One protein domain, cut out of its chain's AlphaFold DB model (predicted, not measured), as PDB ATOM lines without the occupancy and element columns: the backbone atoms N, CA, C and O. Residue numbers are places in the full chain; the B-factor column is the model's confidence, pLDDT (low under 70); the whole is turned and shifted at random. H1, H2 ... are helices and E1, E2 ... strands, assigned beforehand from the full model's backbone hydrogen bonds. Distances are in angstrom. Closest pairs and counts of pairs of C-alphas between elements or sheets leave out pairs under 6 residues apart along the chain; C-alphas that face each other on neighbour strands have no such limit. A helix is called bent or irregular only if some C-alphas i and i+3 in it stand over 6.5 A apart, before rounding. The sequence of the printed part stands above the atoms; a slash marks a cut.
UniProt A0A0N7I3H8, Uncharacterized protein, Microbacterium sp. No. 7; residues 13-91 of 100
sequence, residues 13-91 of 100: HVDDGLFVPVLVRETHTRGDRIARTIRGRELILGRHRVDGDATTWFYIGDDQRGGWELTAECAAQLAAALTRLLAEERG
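This is residues 13 to 91 of the 100 residues of an uncharacterized protein of Microbacterium sp. No. 7 (UniProt A0A0N7I3H8). Look first for a curled, strongly twisted sheet of four strands, whose long, bent E1-E2 hairpin reaches past the shorter E3 and E4 and sticks out at its tip, residues 29 to 34. One helix, H1, follows E4 and stands up from the sheet, its residues 79 to 91 sticking out. The printed part has 79 residues with four named strands, then one named helix; the sheet's order is E1 E2 E3 E4, all antiparallel, and the class is mixed. The whole is loose, with a radius of gyration of the C-alphas of 15.9 A and spans of 50 by 34 by 21 A.

Start at E2, residues 33 to 50, which bends by 74 degrees at residue 40. Beside it is E1, residues 18 to 30, antiparallel at 144 degrees, with N 24 and O 39 2.9 A apart, within hydrogen-bond range. On its other side is E3, residues 56 to 62; N 46 and O 59 are 3.0 A apart. Next is the edge strand E4, residues 66 to 71, with N 60 and O 68 2.8 A apart. The four form a meander, each strand the antiparallel neighbour of the one before. H1, residues 72 to 91, is on the sheet, making two layers, helix on one face; its height over the sheet is 14.7 A. The closest C-alphas of E3 and H1, Thr 56 and Ala 72, are 6.2 A apart. In H1 every O i to N i+4 pair is within hydrogen-bond range.

Find C-alpha 18 at (147.318, 140.826, 185.227); E1 runs 34.3 A from there. E2 measures 44.5 A, E3 19.6 A and E4 16.8 A. H1 runs 28.7 A to C-alpha 91 at (173.500, 130.497, 188.545).

The C-alphas farthest apart, Asp 32 and Gly 52, are 50.7 A apart. The printed part has no cut, and its four links are tight. Confidence is under 70 at residues 13 to 16, 51 to 52 and 64 to 65.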
ATOM      1  N   HIS A  13     140.950 152.143 176.183       55.16
ATOM      2  CA  HIS A  13     140.799 150.712 176.395       55.16
ATOM      3  C   HIS A  13     141.838 150.239 177.413       55.16
ATOM      4  O   HIS A  13     143.035 150.131 177.117       55.16
ATOM      5  N   VAL A  14     141.356 149.949 178.620       57.38
ATOM      6  CA  VAL A  14     142.111 149.261 179.667       57.38
ATOM      7  C   VAL A  14     141.832 147.765 179.530       57.38
ATOM      8  O   VAL A  14     140.691 147.329 179.652       57.38
ATOM      9  N   ASP A  15     142.862 146.985 179.205       63.06
ATOM     10  CA  ASP A  15     142.795 145.516 179.221       63.06
ATOM     11  C   ASP A  15     142.592 145.018 180.669       63.06
ATOM     12  O   ASP A  15     143.054 145.684 181.602       63.06
ATOM     13  N   ASP A  16     141.951 143.859 180.868       63.16
ATOM     14  CA  ASP A  16     141.829 143.220 182.187       63.16
ATOM     15  C   ASP A  16     143.239 142.901 182.715       63.16
ATOM     16  O   ASP A  16     143.862 141.905 182.345       63.16
ATOM     17  N   GLY A  17     143.791 143.803 183.530       72.50
ATOM     18  CA  GLY A  17     145.177 143.737 183.983       72.50
ATOM     19  C   GLY A  17     145.529 142.409 184.661       72.50
ATOM     20  O   GLY A  17     144.712 141.779 185.332       72.50
ATOM     21  N   LEU A  18     146.784 141.982 184.519       85.56
ATOM     22  CA  LEU A  18     147.318 140.826 185.227       85.56
ATOM     23  C   LEU A  18     147.667 141.221 186.667       85.56
ATOM     24  O   LEU A  18     148.503 142.097 186.888       85.56
ATOM     25  N   PHE A  19     147.095 140.519 187.637       87.44
ATOM     26  CA  PHE A  19     147.411 140.691 189.052       87.44
ATOM     27  C   PHE A  19     148.548 139.751 189.469       87.44
ATOM     28  O   PHE A  19     148.471 138.533 189.287       87.44
ATOM     29  N   VAL A  20     149.627 140.312 190.017       88.69
ATOM     30  CA  VAL A  20     150.833 139.581 190.417       88.69
ATOM     31  C   VAL A  20     151.108 139.810 191.904       88.69
ATOM     32  O   VAL A  20     151.491 140.918 192.288       88.69
ATOM     33  N   PRO A  21     150.982 138.785 192.767       88.19
ATOM     34  CA  PRO A  21     151.354 138.917 194.167       88.19
ATOM     35  C   PRO A  21     152.874 139.061 194.296       88.19
ATOM     36  O   PRO A  21     153.646 138.261 193.763       88.19
ATOM     37  N   VAL A  22     153.316 140.071 195.041       87.88
ATOM     38  CA  VAL A  22     154.731 140.384 195.260       87.88
ATOM     39  C   VAL A  22     155.037 140.671 196.726       87.88
ATOM     40  O   VAL A  22     154.180 141.077 197.512       87.88
ATOM     41  N   LEU A  23     156.308 140.507 197.093       89.12
ATOM     42  CA  LEU A  23     156.851 141.001 198.355       89.12
ATOM     43  C   LEU A  23     157.649 142.274 198.086       89.12
ATOM     44  O   LEU A  23     158.682 142.243 197.419       89.12
ATOM     45  N   VAL A  24     157.185 143.391 198.637       86.00
ATOM     46  CA  VAL A  24     157.834 144.693 198.474       86.00
ATOM     47  C   VAL A  24     158.645 145.011 199.721       86.00
ATOM     48  O   VAL A  24     158.161 144.890 200.851       86.00
ATOM     49  N   ARG A  25     159.895 145.442 199.520       89.56
ATOM     50  CA  ARG A  25     160.749 145.971 200.586       89.56
ATOM     51  C   ARG A  25     160.695 147.493 200.579       89.56
ATOM     52  O   ARG A  25     161.383 148.143 199.798       89.56
ATOM     53  N   GLU A  26     159.925 148.055 201.496       86.75
ATOM     54  CA  GLU A  26     159.834 149.499 201.705       86.75
ATOM     55  C   GLU A  26     160.978 149.962 202.630       86.75
ATOM     56  O   GLU A  26     161.255 149.331 203.655       86.75
ATOM     57  N   THR A  27     161.673 151.044 202.261       87.81
ATOM     58  CA  THR A  27     162.759 151.640 203.062       87.81
ATOM     59  C   THR A  27     162.350 153.038 203.495       87.81
ATOM     60  O   THR A  27     162.200 153.910 202.647       87.81
ATOM     61  N   HIS A  28     162.171 153.257 204.797       83.25
ATOM     62  CA  HIS A  28     161.720 154.534 205.351       83.25
ATOM     63  C   HIS A  28     162.732 155.076 206.360       83.25
ATOM     64  O   HIS A  28     163.349 154.324 207.120       83.25
ATOM     65  N   THR A  29     162.863 156.396 206.408       86.44
ATOM     66  CA  THR A  29     163.687 157.081 207.405       86.44
ATOM     67  C   THR A  29     162.873 157.293 208.683       86.44
ATOM     68  O   THR A  29     161.769 157.834 208.638       86.44
ATOM     69  N   ARG A  30     163.396 156.858 209.833       83.38
ATOM     70  CA  ARG A  30     162.793 157.069 211.158       83.38
ATOM     71  C   ARG A  30     163.812 157.767 212.058       83.38
ATOM     72  O   ARG A  30     164.648 157.104 212.671       83.38
ATOM     73  N   GLY A  31     163.742 159.098 212.121       85.25
ATOM     74  CA  GLY A  31     164.809 159.915 212.715       85.25
ATOM     75  C   GLY A  31     166.118 159.711 211.947       85.25
ATOM     76  O   GLY A  31     166.096 159.658 210.724       85.25
ATOM     77  N   ASP A  32     167.226 159.470 212.649       88.31
ATOM     78  CA  ASP A  32     168.549 159.255 212.029       88.31
ATOM     79  C   ASP A  32     168.803 157.804 211.576       88.31
ATOM     80  O   ASP A  32     169.946 157.387 211.378       88.31
ATOM     81  N   ARG A  33     167.757 156.978 211.460       82.31
ATOM     82  CA  ARG A  33     167.895 155.557 211.112       82.31
ATOM     83  C   ARG A  33     167.096 155.187 209.876       82.31
ATOM     84  O   ARG A  33     165.945 155.586 209.710       82.31
ATOM     85  N   ILE A  34     167.698 154.331 209.054       87.56
ATOM     86  CA  ILE A  34     167.030 153.667 207.937       87.56
ATOM     87  C   ILE A  34     166.329 152.420 208.478       87.56
ATOM     88  O   ILE A  34     166.981 151.469 208.911       87.56
ATOM     89  N   ALA A  35     165.000 152.419 208.446       87.44
ATOM     90  CA  ALA A  35     164.179 151.254 208.741       87.44
ATOM     91  C   ALA A  35     163.722 150.593 207.434       87.44
ATOM     92  O   ALA A  35     163.455 151.263 206.437       87.44
ATOM     93  N   ARG A  36     163.622 149.262 207.438       91.19
ATOM     94  CA  ARG A  36     163.125 148.485 206.299       91.19
ATOM     95  C   ARG A  36     161.975 147.608 206.754       91.19
ATOM     96  O   ARG A  36     162.065 146.977 207.805       91.19
ATOM     97  N   THR A  37     160.922 147.546 205.953       88.44
ATOM     98  CA  THR A  37     159.775 146.666 206.193       88.44
ATOM     99  C   THR A  37     159.464 145.874 204.937       88.44
ATOM    100  O   THR A  37     159.536 146.414 203.835       88.44
ATOM    101  N   ILE A  38     159.112 144.602 205.108       89.25
ATOM    102  CA  ILE A  38     158.667 143.731 204.019       89.25
ATOM    103  C   ILE A  38     157.157 143.578 204.146       89.25
ATOM    104  O   ILE A  38     156.657 143.334 205.246       89.25
ATOM    105  N   ARG A  39     156.434 143.753 203.042       87.38
ATOM    106  CA  ARG A  39     154.977 143.605 202.992       87.38
ATOM    107  C   ARG A  39     154.562 142.880 201.719       87.38
ATOM    108  O   ARG A  39     155.172 143.086 200.673       87.38
ATOM    109  N   GLY A  40     153.532 142.046 201.827       86.81
ATOM    110  CA  GLY A  40     152.844 141.493 200.666       86.81
ATOM    111  C   GLY A  40     151.981 142.563 200.010       86.81
ATOM    112  O   GLY A  40     151.317 143.325 200.716       86.81
ATOM    113  N   ARG A  41     152.030 142.630 198.683       86.75
ATOM    114  CA  ARG A  41     151.188 143.486 197.843       86.75
ATOM    115  C   ARG A  41     150.813 142.749 196.568       86.75
ATOM    116  O   ARG A  41     151.393 141.713 196.254       86.75
ATOM    117  N   GLU A  42     149.863 143.305 195.840       88.44
ATOM    118  CA  GLU A  42     149.494 142.859 194.507       88.44
ATOM    119  C   GLU A  42     149.879 143.962 193.521       88.44
ATOM    120  O   GLU A  42     149.541 145.125 193.735       88.44
ATOM    121  N   LEU A  43     150.661 143.613 192.501       87.94
ATOM    122  CA  LEU A  43     150.942 144.506 191.384       87.94
ATOM    123  C   LEU A  43     149.947 144.242 190.270       87.94
ATOM    124  O   LEU A  43     149.689 143.091 189.926       87.94
ATOM    125  N   ILE A  44     149.466 145.314 189.668       88.62
ATOM    126  CA  ILE A  44     148.635 145.284 188.478       88.62
ATOM    127  C   ILE A  44     149.553 145.559 187.292       88.62
ATOM    128  O   ILE A  44     150.258 146.572 187.259       88.62
ATOM    129  N   LEU A  45     149.557 144.643 186.327       88.44
ATOM    130  CA  LEU A  45     150.217 144.809 185.040       88.44
ATOM    131  C   LEU A  45     149.144 144.978 183.970       88.44
ATOM    132  O   LEU A  45     148.471 144.018 183.603       88.44
ATOM    133  N   GLY A  46     148.965 146.202 183.490       86.94
ATOM    134  CA  GLY A  46     147.914 146.545 182.534       86.94
ATOM    135  C   GLY A  46     148.485 146.957 181.188       86.94
ATOM    136  O   GLY A  46     149.594 147.485 181.107       86.94
ATOM    137  N   ARG A  47     147.710 146.759 180.123       87.44
ATOM    138  CA  ARG A  47     147.962 147.396 178.831       87.44
ATOM    139  C   ARG A  47     146.931 148.499 178.633       87.44
ATOM    140  O   ARG A  47     145.736 148.222 178.613       87.44
ATOM    141  N   HIS A  48     147.413 149.720 178.455       82.88
ATOM    142  CA  HIS A  48     146.615 150.887 178.112       82.88
ATOM    143  C   HIS A  48     146.813 151.224 176.639       82.88
ATOM    144  O   HIS A  48     147.939 151.402 176.158       82.88
ATOM    145  N   ARG A  49     145.702 151.312 175.910       77.88
ATOM    146  CA  ARG A  49     145.672 151.851 174.554       77.88
ATOM    147  C   ARG A  49     144.577 152.899 174.475       77.88
ATOM    148  O   ARG A  49     143.446 152.631 174.864       77.88
ATOM    149  N   VAL A  50     144.924 154.067 173.956       72.62
ATOM    150  CA  VAL A  50     143.950 155.111 173.639       72.62
ATOM    151  C   VAL A  50     143.641 155.020 172.153       72.62
ATOM    152  O   VAL A  50     144.557 155.003 171.327       72.62
ATOM    153  N   ASP A  51     142.363 154.949 171.801       67.75
ATOM    154  CA  ASP A  51     141.957 154.911 170.399       67.75
ATOM    155  C   ASP A  51     142.366 156.197 169.671       67.75
ATOM    156  O   ASP A  51     142.004 157.312 170.054       67.75
ATOM    157  N   GLY A  52     143.139 156.031 168.597       67.38
ATOM    158  CA  GLY A  52     143.737 157.130 167.836       67.38
ATOM    159  C   GLY A  52     145.172 157.485 168.246       67.38
ATOM    160  O   GLY A  52     145.821 158.230 167.513       67.38
ATOM    161  N   ASP A  53     145.697 156.918 169.338       75.38
ATOM    162  CA  ASP A  53     147.126 156.951 169.664       75.38
ATOM    163  C   ASP A  53     147.814 155.681 169.136       75.38
ATOM    164  O   ASP A  53     147.361 154.551 169.340       75.38
ATOM    165  N   ALA A  54     148.933 155.857 168.434       78.19
ATOM    166  CA  ALA A  54     149.755 154.742 167.967       78.19
ATOM    167  C   ALA A  54     150.538 154.078 169.115       78.19
ATOM    168  O   ALA A  54     151.051 152.964 168.966       78.19
ATOM    169  N   THR A  55     150.647 154.754 170.257       83.62
ATOM    170  CA  THR A  55     151.464 154.331 171.388       83.62
ATOM    171  C   THR A  55     150.674 153.405 172.302       83.62
ATOM    172  O   THR A  55     149.632 153.754 172.846       83.62
ATOM    173  N   THR A  56     151.189 152.191 172.494       84.75
ATOM    174  CA  THR A  56     150.698 151.287 173.541       84.75
ATOM    175  C   THR A  56     151.519 151.503 174.806       84.75
ATOM    176  O   THR A  56     152.752 151.403 174.768       84.75
ATOM    177  N   TRP A  57     150.826 151.745 175.913       89.12
ATOM    178  CA  TRP A  57     151.404 151.926 177.236       89.12
ATOM    179  C   TRP A  57     151.178 150.680 178.096       89.12
ATOM    180  O   TRP A  57     150.164 149.992 177.980       89.12
ATOM    181  N   PHE A  58     152.144 150.371 178.950       89.38
ATOM    182  CA  PHE A  58     152.101 149.274 179.907       89.38
ATOM    183  C   PHE A  58     152.189 149.844 181.311       89.38
ATOM    184  O   PHE A  58     153.199 150.447 181.671       89.38
ATOM    185  N   TYR A  59     151.138 149.642 182.090       88.06
ATOM    186  CA  TYR A  59     151.076 150.038 183.484       88.06
ATOM    187  C   TYR A  59     151.709 148.959 184.365       88.06
ATOM    188  O   TYR A  59     151.415 147.774 184.205       88.06
ATOM    189  N   ILE A  60     152.554 149.374 185.305       89.50
ATOM    190  CA  ILE A  60     153.124 148.540 186.364       89.50
ATOM    191  C   ILE A  60     152.988 149.306 187.672       89.50
ATOM    192  O   ILE A  60     153.671 150.310 187.875       89.50
ATOM    193  N   GLY A  61     152.161 148.831 188.593       88.06
ATOM    194  CA  GLY A  61     152.008 149.518 189.870       88.06
ATOM    195  C   GLY A  61     151.140 148.781 190.861       88.06
ATOM    196  O   GLY A  61     150.635 147.698 190.576       88.06
ATOM    197  N   ASP A  62     150.992 149.387 192.031       81.62
ATOM    198  CA  ASP A  62     149.912 149.063 192.949       81.62
ATOM    199  C   ASP A  62     148.872 150.194 192.903       81.62
ATOM    200  O   ASP A  62     149.190 151.361 192.652       81.62
ATOM    201  N   ASP A  63     147.610 149.839 193.114       70.38
ATOM    202  CA  ASP A  63     146.467 150.756 193.096       70.38
ATOM    203  C   ASP A  63     146.536 151.844 194.191       70.38
ATOM    204  O   ASP A  63     145.750 152.790 194.171       70.38
ATOM    205  N   GLN A  64     147.478 151.751 195.141       65.75
ATOM    206  CA  GLN A  64     147.526 152.601 196.338       65.75
ATOM    207  C   GLN A  64     148.629 153.664 196.340       65.75
ATOM    208  O   GLN A  64     148.497 154.673 197.035       65.75
ATOM    209  N   ARG A  65     149.755 153.435 195.661       65.25
ATOM    210  CA  ARG A  65     150.971 154.266 195.756       65.25
ATOM    211  C   ARG A  65     151.450 154.812 194.417       65.25
ATOM    212  O   ARG A  65     152.443 155.540 194.391       65.25
ATOM    213  N   GLY A  66     150.716 154.527 193.347       72.56
ATOM    214  CA  GLY A  66     151.051 154.943 191.995       72.56
ATOM    215  C   GLY A  66     151.826 153.864 191.246       72.56
ATOM    216  O   GLY A  66     152.457 152.986 191.833       72.56
ATOM    217  N   GLY A  67     151.754 153.940 189.923       83.06
ATOM    218  CA  GLY A  67     152.451 153.035 189.022       83.06
ATOM    219  C   GLY A  67     153.245 153.790 187.973       83.06
ATOM    220  O   GLY A  67     153.186 155.017 187.872       83.06
ATOM    221  N   TRP A  68     153.998 153.029 187.197       87.88
ATOM    222  CA  TRP A  68     154.709 153.519 186.031       87.88
ATOM    223  C   TRP A  68     153.978 153.086 184.774       87.88
ATOM    224  O   TRP A  68     153.620 151.919 184.641       87.88
ATOM    225  N   GLU A  69     153.818 154.015 183.840       89.88
ATOM    226  CA  GLU A  69     153.415 153.706 182.475       89.88
ATOM    227  C   GLU A  69     154.659 153.707 181.587       89.88
ATOM    228  O   GLU A  69     155.439 154.660 181.562       89.88
ATOM    229  N   LEU A  70     154.870 152.602 180.884       91.06
ATOM    230  CA  LEU A  70     156.023 152.383 180.024       91.06
ATOM    231  C   LEU A  70     155.559 152.184 178.588       91.06
ATOM    232  O   LEU A  70     154.560 151.517 178.339       91.06
ATOM    233  N   THR A  71     156.324 152.681 177.622       91.94
ATOM    234  CA  THR A  71     156.137 152.252 176.233       91.94
ATOM    235  C   THR A  71     156.438 150.756 176.102       91.94
ATOM    236  O   THR A  71     157.167 150.176 176.916       91.94
ATOM    237  N   ALA A  72     155.927 150.126 175.043       89.81
ATOM    238  CA  ALA A  72     156.211 148.720 174.743       89.81
ATOM    239  C   ALA A  72     157.720 148.401 174.714       89.81
ATOM    240  O   ALA A  72     158.148 147.360 175.214       89.81
ATOM    241  N   GLU A  73     158.531 149.310 174.166       93.19
ATOM    242  CA  GLU A  73     159.985 149.152 174.101       93.19
ATOM    243  C   GLU A  73     160.622 149.169 175.498       93.19
ATOM    244  O   GLU A  73     161.372 148.254 175.845       93.19
ATOM    245  N   CYS A  74     160.289 150.161 176.329       94.62
ATOM    246  CA  CYS A  74     160.821 150.256 177.688       94.62
ATOM    247  C   CYS A  74     160.375 149.074 178.562       94.62
ATOM    248  O   CYS A  74     161.176 148.544 179.334       94.62
ATOM    249  N   ALA A  75     159.128 148.615 178.414       92.12
ATOM    250  CA  ALA A  75     158.624 147.438 179.116       92.12
ATOM    251  C   ALA A  75     159.402 146.166 178.728       92.12
ATOM    252  O   ALA A  75     159.802 145.391 179.602       92.12
ATOM    253  N   ALA A  76     159.691 145.976 177.435       92.62
ATOM    254  CA  ALA A  76     160.489 144.849 176.956       92.62
ATOM    255  C   ALA A  76     161.931 144.890 177.493       92.62
ATOM    256  O   ALA A  76     162.460 143.866 177.936       92.62
ATOM    257  N   GLN A  77     162.555 146.072 177.512       96.25
ATOM    258  CA  GLN A  77     163.897 146.258 178.070       96.25
ATOM    259  C   GLN A  77     163.938 145.942 179.574       96.25
ATOM    260  O   GLN A  77     164.842 145.236 180.028       96.25
ATOM    261  N   LEU A  78     162.940 146.397 180.339       93.62
ATOM    262  CA  LEU A  78     162.822 146.098 181.766       93.62
ATOM    263  C   LEU A  78     162.659 144.590 182.018       93.62
ATOM    264  O   LEU A  78     163.366 144.025 182.855       93.62
ATOM    265  N   ALA A  79     161.784 143.918 181.266       92.44
ATOM    266  CA  ALA A  79     161.575 142.475 181.385       92.44
ATOM    267  C   ALA A  79     162.851 141.674 181.066       92.44
ATOM    268  O   ALA A  79     163.185 140.717 181.773       92.44
ATOM    269  N   ALA A  80     163.600 142.085 180.039       95.56
ATOM    270  CA  ALA A  80     164.873 141.466 179.682       95.56
ATOM    271  C   ALA A  80     165.929 141.647 180.785       95.56
ATOM    272  O   ALA A  80     166.602 140.683 181.162       95.56
ATOM    273  N   ALA A  81     166.043 142.854 181.350       96.31
ATOM    274  CA  ALA A  81     166.959 143.136 182.452       96.31
ATOM    275  C   ALA A  81     166.629 142.302 183.702       96.31
ATOM    276  O   ALA A  81     167.521 141.682 184.281       96.31
ATOM    277  N   LEU A  82     165.348 142.212 184.078       93.75
ATOM    278  CA  LEU A  82     164.898 141.383 185.203       93.75
ATOM    279  C   LEU A  82     165.186 139.897 184.967       93.75
ATOM    280  O   LEU A  82     165.699 139.219 185.855       93.75
ATOM    281  N   THR A  83     164.911 139.394 183.762       95.38
ATOM    282  CA  THR A  83     165.185 137.995 183.396       95.38
ATOM    283  C   THR A  83     166.667 137.663 183.536       95.38
ATOM    284  O   THR A  83     167.018 136.609 184.071       95.38
ATOM    285  N   ARG A  84     167.546 138.574 183.103       94.50
ATOM    286  CA  ARG A  84     168.995 138.415 183.244       94.50
ATOM    287  C   ARG A  84     169.421 138.339 184.710       94.50
ATOM    288  O   ARG A  84     170.127 137.401 185.070       94.50
ATOM    289  N   LEU A  85     168.963 139.266 185.552       94.19
ATOM    290  CA  LEU A  85     169.288 139.264 186.984       94.19
ATOM    291  C   LEU A  85     168.812 137.975 187.674       94.19
ATOM    292  O   LEU A  85     169.538 137.383 188.465       94.19
ATOM    293  N   LEU A  86     167.619 137.480 187.327       92.31
ATOM    294  CA  LEU A  86     167.103 136.215 187.859       92.31
ATOM    295  C   LEU A  86     167.936 135.002 187.420       92.31
ATOM    296  O   LEU A  86     168.091 134.050 188.188       92.31
ATOM    297  N   ALA A  87     168.454 135.007 186.190       92.19
ATOM    298  CA  ALA A  87     169.346 133.957 185.713       92.19
ATOM    299  C   ALA A  87     170.689 133.974 186.463       92.19
ATOM    300  O   ALA A  87     171.187 132.911 186.834       92.19
ATOM    301  N   GLU A  88     171.237 135.163 186.731       92.69
ATOM    302  CA  GLU A  88     172.466 135.351 187.510       92.69
ATOM    303  C   GLU A  88     172.300 134.825 188.949       92.69
ATOM    304  O   GLU A  88     173.114 134.017 189.393       92.69
ATOM    305  N   GLU A  89     171.200 135.153 189.635       89.38
ATOM    306  CA  GLU A  89     170.901 134.640 190.985       89.38
ATOM    307  C   GLU A  89     170.760 133.108 191.025       89.38
ATOM    308  O   GLU A  89     171.277 132.440 191.922       89.38
ATOM    309  N   ARG A  90     170.096 132.513 190.023       86.88
ATOM    310  CA  ARG A  90     169.956 131.048 189.920       86.88
ATOM    311  C   ARG A  90     171.287 130.355 189.630       86.88
ATOM    312  O   ARG A  90     171.514 129.254 190.125       86.88
ATOM    313  N   GLY A  91     172.151 130.984 188.835       78.44
ATOM    314  CA  GLY A  91     173.500 130.497 188.545       78.44
ATOM    315  C   GLY A  91     174.480 130.669 189.711       78.44
ATOM    316  O   GLY A  91     175.445 129.913 189.802       78.44
TER     317      GLY A  91